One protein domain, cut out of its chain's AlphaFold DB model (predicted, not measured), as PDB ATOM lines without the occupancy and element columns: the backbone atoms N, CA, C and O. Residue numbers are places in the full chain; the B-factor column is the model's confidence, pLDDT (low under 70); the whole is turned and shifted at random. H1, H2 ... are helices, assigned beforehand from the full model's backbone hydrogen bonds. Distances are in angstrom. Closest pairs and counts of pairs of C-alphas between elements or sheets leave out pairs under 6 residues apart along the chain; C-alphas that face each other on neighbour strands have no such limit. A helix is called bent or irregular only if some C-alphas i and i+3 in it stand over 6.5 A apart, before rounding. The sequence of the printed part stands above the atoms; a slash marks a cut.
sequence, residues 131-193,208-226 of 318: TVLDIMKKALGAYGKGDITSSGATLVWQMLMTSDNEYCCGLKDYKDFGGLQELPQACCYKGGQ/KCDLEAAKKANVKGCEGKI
ATOM      1  N   THR A 131     126.974 136.796  48.546       84.81
ATOM      2  CA  THR A 131     128.397 137.124  48.388       84.81
ATOM      3  C   THR A 131     128.786 138.314  49.258       84.81
ATOM      4  O   THR A 131     129.793 138.265  49.965       84.81
ATOM      5  N   VAL A 132     127.972 139.375  49.260       86.50
ATOM      6  CA  VAL A 132     128.222 140.552  50.101       86.50
ATOM      7  C   VAL A 132     128.146 140.180  51.580       86.50
ATOM      8  O   VAL A 132     129.023 140.573  52.345       86.50
ATOM      9  N   LEU A 133     127.163 139.379  51.996       90.06
ATOM     10  CA  LEU A 133     127.037 138.927  53.383       90.06
ATOM     11  C   LEU A 133     128.228 138.069  53.825       90.06
ATOM     12  O   LEU A 133     128.702 138.244  54.946       90.06
ATOM     13  N   ASP A 134     128.754 137.194  52.964       87.44
ATOM     14  CA  ASP A 134     129.955 136.404  53.266       87.44
ATOM     15  C   ASP A 134     131.200 137.291  53.437       87.44
ATOM     16  O   ASP A 134     131.959 137.134  54.398       87.44
ATOM     17  N   ILE A 135     131.379 138.284  52.559       83.31
ATOM     18  CA  ILE A 135     132.467 139.268  52.666       83.31
ATOM     19  C   ILE A 135     132.335 140.073  53.962       83.31
ATOM     20  O   ILE A 135     133.308 140.210  54.707       83.31
ATOM     21  N   MET A 136     131.134 140.564  54.270       87.62
ATOM     22  CA  MET A 136     130.871 141.326  55.489       87.62
ATOM     23  C   MET A 136     131.103 140.472  56.737       87.62
ATOM     24  O   MET A 136     131.736 140.930  57.686       87.62
ATOM     25  N   LYS A 137     130.689 139.202  56.724       89.75
ATOM     26  CA  LYS A 137     130.949 138.249  57.810       89.75
ATOM     27  C   LYS A 137     132.446 138.027  58.034       89.75
ATOM     28  O   LYS A 137     132.903 138.039  59.176       89.75
ATOM     29  N   LYS A 138     133.227 137.865  56.963       84.69
ATOM     30  CA  LYS A 138     134.696 137.768  57.042       84.69
ATOM     31  C   LYS A 138     135.321 139.054  57.580       84.69
ATOM     32  O   LYS A 138     136.217 138.983  58.418       84.69
ATOM     33  N   ALA A 139     134.823 140.215  57.154       83.12
ATOM     34  CA  ALA A 139     135.257 141.506  57.680       83.12
ATOM     35  C   ALA A 139     134.942 141.647  59.177       83.12
ATOM     36  O   ALA A 139     135.772 142.136  59.936       83.12
ATOM     37  N   LEU A 140     133.779 141.160  59.619       87.44
ATOM     38  CA  LEU A 140     133.381 141.165  61.026       87.44
ATOM     39  C   LEU A 140     134.297 140.282  61.877       87.44
ATOM     40  O   LEU A 140     134.699 140.672  62.965       87.44
ATOM     41  N   GLY A 141     134.720 139.132  61.344       85.69
ATOM     42  CA  GLY A 141     135.699 138.263  61.999       85.69
ATOM     43  C   GLY A 141     137.089 138.892  62.180       85.69
ATOM     44  O   GLY A 141     137.886 138.380  62.969       85.69
ATOM     45  N   ALA A 142     137.396 139.981  61.471       82.69
ATOM     46  CA  ALA A 142     138.624 140.761  61.629       82.69
ATOM     47  C   ALA A 142     138.450 141.989  62.542       82.69
ATOM     48  O   ALA A 142     139.423 142.688  62.813       82.69
ATOM     49  N   TYR A 143     137.236 142.264  63.023       83.69
ATOM     50  CA  TYR A 143     136.920 143.437  63.835       83.69
ATOM     51  C   TYR A 143     137.642 143.408  65.194       83.69
ATOM     52  O   TYR A 143     137.665 142.380  65.868       83.69
ATOM     53  N   GLY A 144     138.220 144.540  65.615       76.81
ATOM     54  CA  GLY A 144     138.767 144.718  66.970       76.81
ATOM     55  C   GLY A 144     140.011 143.893  67.329       76.81
ATOM     56  O   GLY A 144     140.432 143.917  68.481       76.81
ATOM     57  N   LYS A 145     140.630 143.180  66.378       78.50
ATOM     58  CA  LYS A 145     141.807 142.324  66.634       78.50
ATOM     59  C   LYS A 145     143.130 143.074  66.858       78.50
ATOM     60  O   LYS A 145     144.144 142.437  67.098       78.50
ATOM     61  N   GLY A 146     143.139 144.406  66.809       67.38
ATOM     62  CA  GLY A 146     144.319 145.236  67.088       67.38
ATOM     63  C   GLY A 146     145.366 145.284  65.966       67.38
ATOM     64  O   GLY A 146     146.214 146.171  65.974       67.38
ATOM     65  N   ASP A 147     145.277 144.399  64.972       65.75
ATOM     66  CA  ASP A 147     146.136 144.419  63.787       65.75
ATOM     67  C   ASP A 147     145.816 145.605  62.863       65.75
ATOM     68  O   ASP A 147     144.702 146.142  62.860       65.75
ATOM     69  N   ILE A 148     146.777 146.006  62.026       57.28
ATOM     70  CA  ILE A 148     146.618 147.136  61.091       57.28
ATOM     71  C   ILE A 148     145.456 146.879  60.115       57.28
ATOM     72  O   ILE A 148     144.696 147.790  59.783       57.28
ATOM     73  N   THR A 149     145.240 145.611  59.764       56.88
ATOM     74  CA  THR A 149     144.041 145.116  59.085       56.88
ATOM     75  C   THR A 149     142.764 145.379  59.862       56.88
ATOM     76  O   THR A 149     141.823 145.958  59.335       56.88
ATOM     77  N   SER A 150     142.696 144.993  61.130       69.00
ATOM     78  CA  SER A 150     141.462 145.092  61.916       69.00
ATOM     79  C   SER A 150     140.874 146.508  61.970       69.00
ATOM     80  O   SER A 150     139.659 146.674  62.085       69.00
ATOM     81  N   SER A 151     141.714 147.536  61.818       69.06
ATOM     82  CA  SER A 151     141.308 148.938  61.888       69.06
ATOM     83  C   SER A 151     140.378 149.366  60.745       69.06
ATOM     84  O   SER A 151     139.407 150.079  60.983       69.06
ATOM     85  N   GLY A 152     140.615 148.919  59.509       68.75
ATOM     86  CA  GLY A 152     139.713 149.253  58.402       68.75
ATOM     87  C   GLY A 152     138.417 148.446  58.425       68.75
ATOM     88  O   GLY A 152     137.364 148.991  58.107       68.75
ATOM     89  N   ALA A 153     138.469 147.192  58.896       76.31
ATOM     90  CA  ALA A 153     137.272 146.395  59.181       76.31
ATOM     91  C   ALA A 153     136.390 147.129  60.185       76.31
ATOM     92  O   ALA A 153     135.185 147.261  59.992       76.31
ATOM     93  N   THR A 154     137.041 147.630  61.236       82.69
ATOM     94  CA  THR A 154     136.413 148.365  62.328       82.69
ATOM     95  C   THR A 154     135.723 149.617  61.813       82.69
ATOM     96  O   THR A 154     134.555 149.823  62.125       82.69
ATOM     97  N   LEU A 155     136.385 150.401  60.957       80.88
ATOM     98  CA  LEU A 155     135.791 151.620  60.416       80.88
ATOM     99  C   LEU A 155     134.611 151.341  59.472       80.88
ATOM    100  O   LEU A 155     133.568 151.976  59.608       80.88
ATOM    101  N   VAL A 156     134.746 150.391  58.539       82.44
ATOM    102  CA  VAL A 156     133.657 150.030  57.610       82.44
ATOM    103  C   VAL A 156     132.427 149.573  58.390       82.44
ATOM    104  O   VAL A 156     131.311 150.016  58.120       82.44
ATOM    105  N   TRP A 157     132.632 148.729  59.399       87.88
ATOM    106  CA  TRP A 157     131.561 148.285  60.279       87.88
ATOM    107  C   TRP A 157     130.986 149.421  61.123       87.88
ATOM    108  O   TRP A 157     129.770 149.495  61.268       87.88
ATOM    109  N   GLN A 158     131.816 150.328  61.638       85.38
ATOM    110  CA  GLN A 158     131.354 151.492  62.389       85.38
ATOM    111  C   GLN A 158     130.461 152.390  61.528       85.38
ATOM    112  O   GLN A 158     129.384 152.753  61.983       85.38
ATOM    113  N   MET A 159     130.856 152.681  60.286       82.50
ATOM    114  CA  MET A 159     130.042 153.451  59.339       82.50
ATOM    115  C   MET A 159     128.731 152.741  59.001       82.50
ATOM    116  O   MET A 159     127.671 153.362  59.004       82.50
ATOM    117  N   LEU A 160     128.777 151.431  58.747       88.25
ATOM    118  CA  LEU A 160     127.575 150.662  58.432       88.25
ATOM    119  C   LEU A 160     126.579 150.641  59.603       88.25
ATOM    120  O   LEU A 160     125.369 150.797  59.408       88.25
ATOM    121  N   MET A 161     127.092 150.470  60.821       86.88
ATOM    122  CA  MET A 161     126.292 150.435  62.042       86.88
ATOM    123  C   MET A 161     125.688 151.792  62.409       86.88
ATOM    124  O   MET A 161     124.694 151.815  63.131       86.88
ATOM    125  N   THR A 162     126.247 152.906  61.926       83.69
ATOM    126  CA  THR A 162     125.764 154.264  62.228       83.69
ATOM    127  C   THR A 162     125.082 154.978  61.056       83.69
ATOM    128  O   THR A 162     124.580 156.082  61.262       83.69
ATOM    129  N   SER A 163     125.028 154.404  59.844       78.62
ATOM    130  CA  SER A 163     124.438 155.119  58.698       78.62
ATOM    131  C   SER A 163     122.916 155.291  58.810       78.62
ATOM    132  O   SER A 163     122.229 154.493  59.446       78.62
ATOM    133  N   ASP A 164     122.382 156.318  58.151       67.12
ATOM    134  CA  ASP A 164     120.945 156.511  57.884       67.12
ATOM    135  C   ASP A 164     120.025 156.610  59.108       67.12
ATOM    136  O   ASP A 164     118.839 156.304  59.026       67.12
ATOM    137  N   ASN A 165     120.547 157.053  60.257       69.56
ATOM    138  CA  ASN A 165     119.807 157.177  61.526       69.56
ATOM    139  C   ASN A 165     119.221 155.852  62.066       69.56
ATOM    140  O   ASN A 165     118.613 155.842  63.136       69.56
ATOM    141  N   GLU A 166     119.437 154.731  61.374       78.69
ATOM    142  CA  GLU A 166     119.058 153.392  61.804       78.69
ATOM    143  C   GLU A 166     120.308 152.631  62.246       78.69
ATOM    144  O   GLU A 166     121.133 152.176  61.443       78.69
ATOM    145  N   TYR A 167     120.432 152.499  63.564       86.12
ATOM    146  CA  TYR A 167     121.531 151.780  64.184       86.12
ATOM    147  C   TYR A 167     121.299 150.278  64.104       86.12
ATOM    148  O   TYR A 167     120.222 149.776  64.435       86.12
ATOM    149  N   CYS A 168     122.340 149.561  63.703       91.25
ATOM    150  CA  CYS A 168     122.370 148.107  63.701       91.25
ATOM    151  C   CYS A 168     123.647 147.613  64.391       91.25
ATOM    152  O   CYS A 168     124.589 148.378  64.586       91.25
ATOM    153  N   CYS A 169     123.667 146.350  64.811       91.94
ATOM    154  CA  CYS A 169     124.784 145.778  65.555       91.94
ATOM    155  C   CYS A 169     125.118 144.369  65.076       91.94
ATOM    156  O   CYS A 169     124.291 143.462  65.176       91.94
ATOM    157  N   GLY A 170     126.351 144.190  64.602       92.12
ATOM    158  CA  GLY A 170     126.803 142.920  64.040       92.12
ATOM    159  C   GLY A 170     126.059 142.569  62.752       92.12
ATOM    160  O   GLY A 170     125.328 143.386  62.186       92.12
ATOM    161  N   LEU A 171     126.245 141.348  62.261       93.69
ATOM    162  CA  LEU A 171     125.535 140.894  61.070       93.69
ATOM    163  C   LEU A 171     124.097 140.514  61.442       93.69
ATOM    164  O   LEU A 171     123.145 141.059  60.891       93.69
ATOM    165  N   LYS A 172     123.948 139.637  62.431       93.00
ATOM    166  CA  LYS A 172     122.684 139.165  62.996       93.00
ATOM    167  C   LYS A 172     122.407 139.786  64.353       93.00
ATOM    168  O   LYS A 172     121.279 140.213  64.600       93.00
ATOM    169  N   ASP A 173     123.413 139.821  65.219       90.62
ATOM    170  CA  ASP A 173     123.311 140.405  66.551       90.62
ATOM    171  C   ASP A 173     124.692 140.771  67.130       90.62
ATOM    172  O   ASP A 173     125.748 140.544  66.537       90.62
ATOM    173  N   TYR A 174     124.684 141.327  68.342       89.00
ATOM    174  CA  TYR A 174     125.895 141.686  69.082       89.00
ATOM    175  C   TYR A 174     126.806 140.489  69.418       89.00
ATOM    176  O   TYR A 174     127.956 140.695  69.804       89.00
ATOM    177  N   LYS A 175     126.332 139.241  69.303       90.56
ATOM    178  CA  LYS A 175     127.134 138.049  69.617       90.56
ATOM    179  C   LYS A 175     128.106 137.709  68.494       90.56
ATOM    180  O   LYS A 175     129.082 137.005  68.746       90.56
ATOM    181  N   ASP A 176     127.895 138.250  67.294       90.56
ATOM    182  CA  ASP A 176     128.800 138.049  66.161       90.56
ATOM    183  C   ASP A 176     130.219 138.590  66.418       90.56
ATOM    184  O   ASP A 176     131.173 138.165  65.769       90.56
ATOM    185  N   PHE A 177     130.384 139.476  67.405       87.25
ATOM    186  CA  PHE A 177     131.677 140.006  67.847       87.25
ATOM    187  C   PHE A 177     132.498 139.036  68.712       87.25
ATOM    188  O   PHE A 177     133.561 139.405  69.205       87.25
ATOM    189  N   GLY A 178     132.036 137.798  68.919       73.19
ATOM    190  CA  GLY A 178     132.873 136.720  69.455       73.19
ATOM    191  C   GLY A 178     133.412 136.953  70.870       73.19
ATOM    192  O   GLY A 178     134.477 136.442  71.203       73.19
ATOM    193  N   GLY A 179     132.693 137.716  71.702       72.38
ATOM    194  CA  GLY A 179     133.053 137.935  73.107       72.38
ATOM    195  C   GLY A 179     134.052 139.067  73.364       72.38
ATOM    196  O   GLY A 179     134.657 139.094  74.434       72.38
ATOM    197  N   LEU A 180     134.225 140.002  72.421       81.31
ATOM    198  CA  LEU A 180     134.926 141.265  72.678       81.31
ATOM    199  C   LEU A 180     134.376 141.945  73.950       81.31
ATOM    200  O   LEU A 180     133.162 142.064  74.118       81.31
ATOM    201  N   GLN A 181     135.274 142.380  74.844       77.62
ATOM    202  CA  GLN A 181     134.897 143.072  76.089       77.62
ATOM    203  C   GLN A 181     134.286 144.449  75.823       77.62
ATOM    204  O   GLN A 181     133.353 144.846  76.519       77.62
ATOM    205  N   GLU A 182     134.798 145.158  74.816       81.62
ATOM    206  CA  GLU A 182     134.265 146.443  74.372       81.62
ATOM    207  C   GLU A 182     133.648 146.283  72.978       81.62
ATOM    208  O   GLU A 182     134.310 145.883  72.017       81.62
ATOM    209  N   LEU A 183     132.351 146.576  72.886       86.50
ATOM    210  CA  LEU A 183     131.576 146.545  71.649       86.50
ATOM    211  C   LEU A 183     131.540 147.939  70.998       86.50
ATOM    212  O   LEU A 183     131.710 148.953  71.682       86.50
ATOM    213  N   PRO A 184     131.281 148.027  69.681       86.56
ATOM    214  CA  PRO A 184     131.036 149.310  69.032       86.56
ATOM    215  C   PRO A 184     129.892 150.071  69.714       86.56
ATOM    216  O   PRO A 184     128.854 149.492  70.033       86.56
ATOM    217  N   GLN A 185     130.036 151.388  69.885       85.06
ATOM    218  CA  GLN A 185     129.037 152.221  70.576       85.06
ATOM    219  C   GLN A 185     127.633 152.135  69.951       85.06
ATOM    220  O   GLN A 185     126.634 152.207  70.668       85.06
ATOM    221  N   ALA A 186     127.554 151.910  68.636       84.31
ATOM    222  CA  ALA A 186     126.302 151.696  67.912       84.31
ATOM    223  C   ALA A 186     125.479 150.514  68.462       84.31
ATOM    224  O   ALA A 186     124.253 150.565  68.466       84.31
ATOM    225  N   CYS A 187     126.134 149.488  69.017       87.81
ATOM    226  CA  CYS A 187     125.479 148.323  69.614       87.81
ATOM    227  C   CYS A 187     124.745 148.613  70.926       87.81
ATOM    228  O   CYS A 187     123.881 147.836  71.328       87.81
ATOM    229  N   CYS A 188     125.063 149.726  71.588       86.62
ATOM    230  CA  CYS A 188     124.404 150.157  72.818       86.62
ATOM    231  C   CYS A 188     123.389 151.286  72.588       86.62
ATOM    232  O   CYS A 188     122.792 151.776  73.549       86.62
ATOM    233  N   TYR A 189     123.177 151.705  71.338       78.44
ATOM    234  CA  TYR A 189     122.319 152.836  71.011       78.44
ATOM    235  C   TYR A 189     120.981 152.375  70.414       78.44
ATOM    236  O   TYR A 189     120.922 151.799  69.334       78.44
ATOM    237  N   LYS A 190     119.874 152.649  71.121       66.19
ATOM    238  CA  LYS A 190     118.500 152.300  70.691       66.19
ATOM    239  C   LYS A 190     117.832 153.343  69.783       66.19
ATOM    240  O   LYS A 190     116.705 153.121  69.347       66.19
ATOM    241  N   GLY A 191     118.472 154.482  69.520       55.78
ATOM    242  CA  GLY A 191     117.812 155.679  68.979       55.78
ATOM    243  C   GLY A 191     117.412 155.655  67.499       55.78
ATOM    244  O   GLY A 191     117.246 156.724  66.932       55.78
ATOM    245  N   GLY A 192     117.244 154.483  66.878       48.19
ATOM    246  CA  GLY A 192     116.895 154.353  65.456       48.19
ATOM    247  C   GLY A 192     115.621 153.564  65.147       48.19
ATOM    248  O   GLY A 192     115.270 153.432  63.980       48.19
ATOM    249  N   GLN A 193     114.902 153.022  66.139       43.41
ATOM    250  CA  GLN A 193     113.603 152.408  65.848       43.41
ATOM    251  C   GLN A 193     112.491 153.452  65.878       43.41
ATOM    252  O   GLN A 193     112.358 154.200  66.845       43.41
ATOM    253  N   LYS A 208     131.424 154.004  76.625       78.75
ATOM    254  CA  LYS A 208     131.747 152.574  76.564       78.75
ATOM    255  C   LYS A 208     130.478 151.749  76.377       78.75
ATOM    256  O   LYS A 208     129.431 152.095  76.923       78.75
ATOM    257  N   CYS A 209     130.594 150.659  75.626       83.94
ATOM    258  CA  CYS A 209     129.522 149.701  75.387       83.94
ATOM    259  C   CYS A 209     129.994 148.314  75.832       83.94
ATOM    260  O   CYS A 209     130.890 147.737  75.214       83.94
ATOM    261  N   ASP A 210     129.420 147.814  76.927       86.75
ATOM    262  CA  ASP A 210     129.661 146.467  77.435       86.75
ATOM    263  C   ASP A 210     128.591 145.482  76.926       86.75
ATOM    264  O   ASP A 210     127.554 145.858  76.367       86.75
ATOM    265  N   LEU A 211     128.855 144.186  77.103       85.00
ATOM    266  CA  LEU A 211     127.959 143.105  76.677       85.00
ATOM    267  C   LEU A 211     126.564 143.201  77.313       85.00
ATOM    268  O   LEU A 211     125.566 142.909  76.652       85.00
ATOM    269  N   GLU A 212     126.477 143.628  78.574       84.75
ATOM    270  CA  GLU A 212     125.204 143.763  79.284       84.75
ATOM    271  C   GLU A 212     124.386 144.953  78.762       84.75
ATOM    272  O   GLU A 212     123.177 144.817  78.538       84.75
ATOM    273  N   ALA A 213     125.019 146.098  78.481       84.12
ATOM    274  CA  ALA A 213     124.352 147.230  77.849       84.12
ATOM    275  C   ALA A 213     123.906 146.895  76.424       84.12
ATOM    276  O   ALA A 213     122.769 147.215  76.075       84.12
ATOM    277  N   ALA A 214     124.720 146.195  75.628       85.62
ATOM    278  CA  ALA A 214     124.335 145.761  74.282       85.62
ATOM    279  C   ALA A 214     123.150 144.779  74.314       85.62
ATOM    280  O   ALA A 214     122.179 144.923  73.565       85.62
ATOM    281  N   LYS A 215     123.159 143.829  75.256       86.62
ATOM    282  CA  LYS A 215     122.050 142.893  75.484       86.62
ATOM    283  C   LYS A 215     120.766 143.612  75.906       86.62
ATOM    284  O   LYS A 215     119.687 143.285  75.412       86.62
ATOM    285  N   LYS A 216     120.868 144.620  76.779       86.56
ATOM    286  CA  LYS A 216     119.740 145.478  77.189       86.56
ATOM    287  C   LYS A 216     119.242 146.364  76.039       86.56
ATOM    288  O   LYS A 216     118.038 146.635  75.934       86.56
ATOM    289  N   ALA A 217     120.158 146.816  75.183       82.88
ATOM    290  CA  ALA A 217     119.869 147.615  74.003       82.88
ATOM    291  C   ALA A 217     119.161 146.791  72.911       82.88
ATOM    292  O   ALA A 217     118.305 147.338  72.226       82.88
ATOM    293  N   ASN A 218     119.439 145.486  72.801       85.88
ATOM    294  CA  ASN A 218     118.782 144.564  71.861       85.88
ATOM    295  C   ASN A 218     118.633 145.185  70.455       85.88
ATOM    296  O   ASN A 218     117.544 145.264  69.879       85.88
ATOM    297  N   VAL A 219     119.742 145.740  69.964       87.19
ATOM    298  CA  VAL A 219     119.822 146.362  68.642       87.19
ATOM    299  C   VAL A 219     119.800 145.253  67.588       87.19
ATOM    300  O   VAL A 219     120.435 144.212  67.765       87.19
ATOM    301  N   LYS A 220     119.051 145.458  66.501       91.12
ATOM    302  CA  LYS A 220     118.931 144.483  65.407       91.12
ATOM    303  C   LYS A 220     120.250 144.342  64.637       91.12
ATOM    304  O   LYS A 220     121.023 145.294  64.548       91.12
ATOM    305  N   GLY A 221     120.470 143.177  64.029       92.12
ATOM    306  CA  GLY A 221     121.577 142.946  63.101       92.12
ATOM    307  C   GLY A 221     121.506 143.792  61.832       92.12
ATOM    308  O   GLY A 221     120.425 144.180  61.384       92.12
ATOM    309  N   CYS A 222     122.668 144.059  61.236       93.50
ATOM    310  CA  CYS A 222     122.787 144.822  59.996       93.50
ATOM    311  C   CYS A 222     122.402 144.029  58.736       93.50
ATOM    312  O   CYS A 222     122.298 144.628  57.671       93.50
ATOM    313  N   GLU A 223     122.170 142.716  58.813       93.50
ATOM    314  CA  GLU A 223     121.831 141.864  57.661       93.50
ATOM    315  C   GLU A 223     120.631 142.411  56.871       93.50
ATOM    316  O   GLU A 223     120.728 142.601  55.659       93.50
ATOM    317  N   GLY A 224     119.536 142.762  57.553       90.81
ATOM    318  CA  GLY A 224     118.352 143.335  56.902       90.81
ATOM    319  C   GLY A 224     118.625 144.694  56.249       90.81
ATOM    320  O   GLY A 224     118.121 144.971  55.160       90.81
ATOM    321  N   LYS A 225     119.474 145.514  56.876       89.31
ATOM    322  CA  LYS A 225     119.893 146.818  56.351       89.31
ATOM    323  C   LYS A 225     120.743 146.658  55.089       89.31
ATOM    324  O   LYS A 225     120.459 147.292  54.080       89.31
ATOM    325  N   ILE A 226     121.719 145.747  55.108       90.38
ATOM    326  CA  ILE A 226     122.558 145.411  53.946       90.38
ATOM    327  C   ILE A 226     121.687 144.885  52.800       90.38
ATOM    328  O   ILE A 226     121.826 145.340  51.670       90.38
TER     329      ILE A 226
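This is residues 131 to 193 and 208 to 226 of the 318 residues of an uncharacterized protein of Sparganum proliferum (UniProt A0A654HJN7). Two longer helices, H1 and H2, meet near their ends as a corner, and the short helices H3, H4 and H5 cluster with loops beside them, H4 packing on H2. The printed part has 82 residues with six named helices, H1 to H6 in order, and is all helix. It is compact, with a radius of gyration of the C-alphas of 11.6 A and spans of 30 by 27 by 17 A.

H1, residues 131 to 140, touches residues 153 to 157 alone of H2, residues 150 to 165, at a steep tilt of 64 degrees, opposite ways; the closest C-alphas, Ala 139 and Ala 153, are 5.5 A apart. Residues 158 to 162 alone of H2 touch H4, residues 185 to 188; the closest C-alphas, Met 161 and Ala 186, are 6.0 A apart. H5, residues 211 to 217, touches H4, the closest C-alphas being Cys 188 and Ala 214 at 4.6 A. H3, residues 174 to 177, only just touches H5, with 3 pairs of C-alphas within 8 A. H6, residues 223 to 226, is near H2. Every O i to N i+4 pair is within hydrogen-bond range in H1 and H5, 10 of 12 in H2.

H1 begins at C-alpha 131 (128.397, 137.124, 48.388) and is 14.2 A long; H2 is 24.8 A and irregular, C-alphas 161 and 164 being 9.1 A apart. H6 ends at C-alpha 226 (122.558, 145.411, 53.946).

Residues 194 to 207 are cut out, a gap of 21.1 A between C-alphas 193 and 208. Confidence is under 70 at residues 146 to 152, 164 to 165 and 190 to 193.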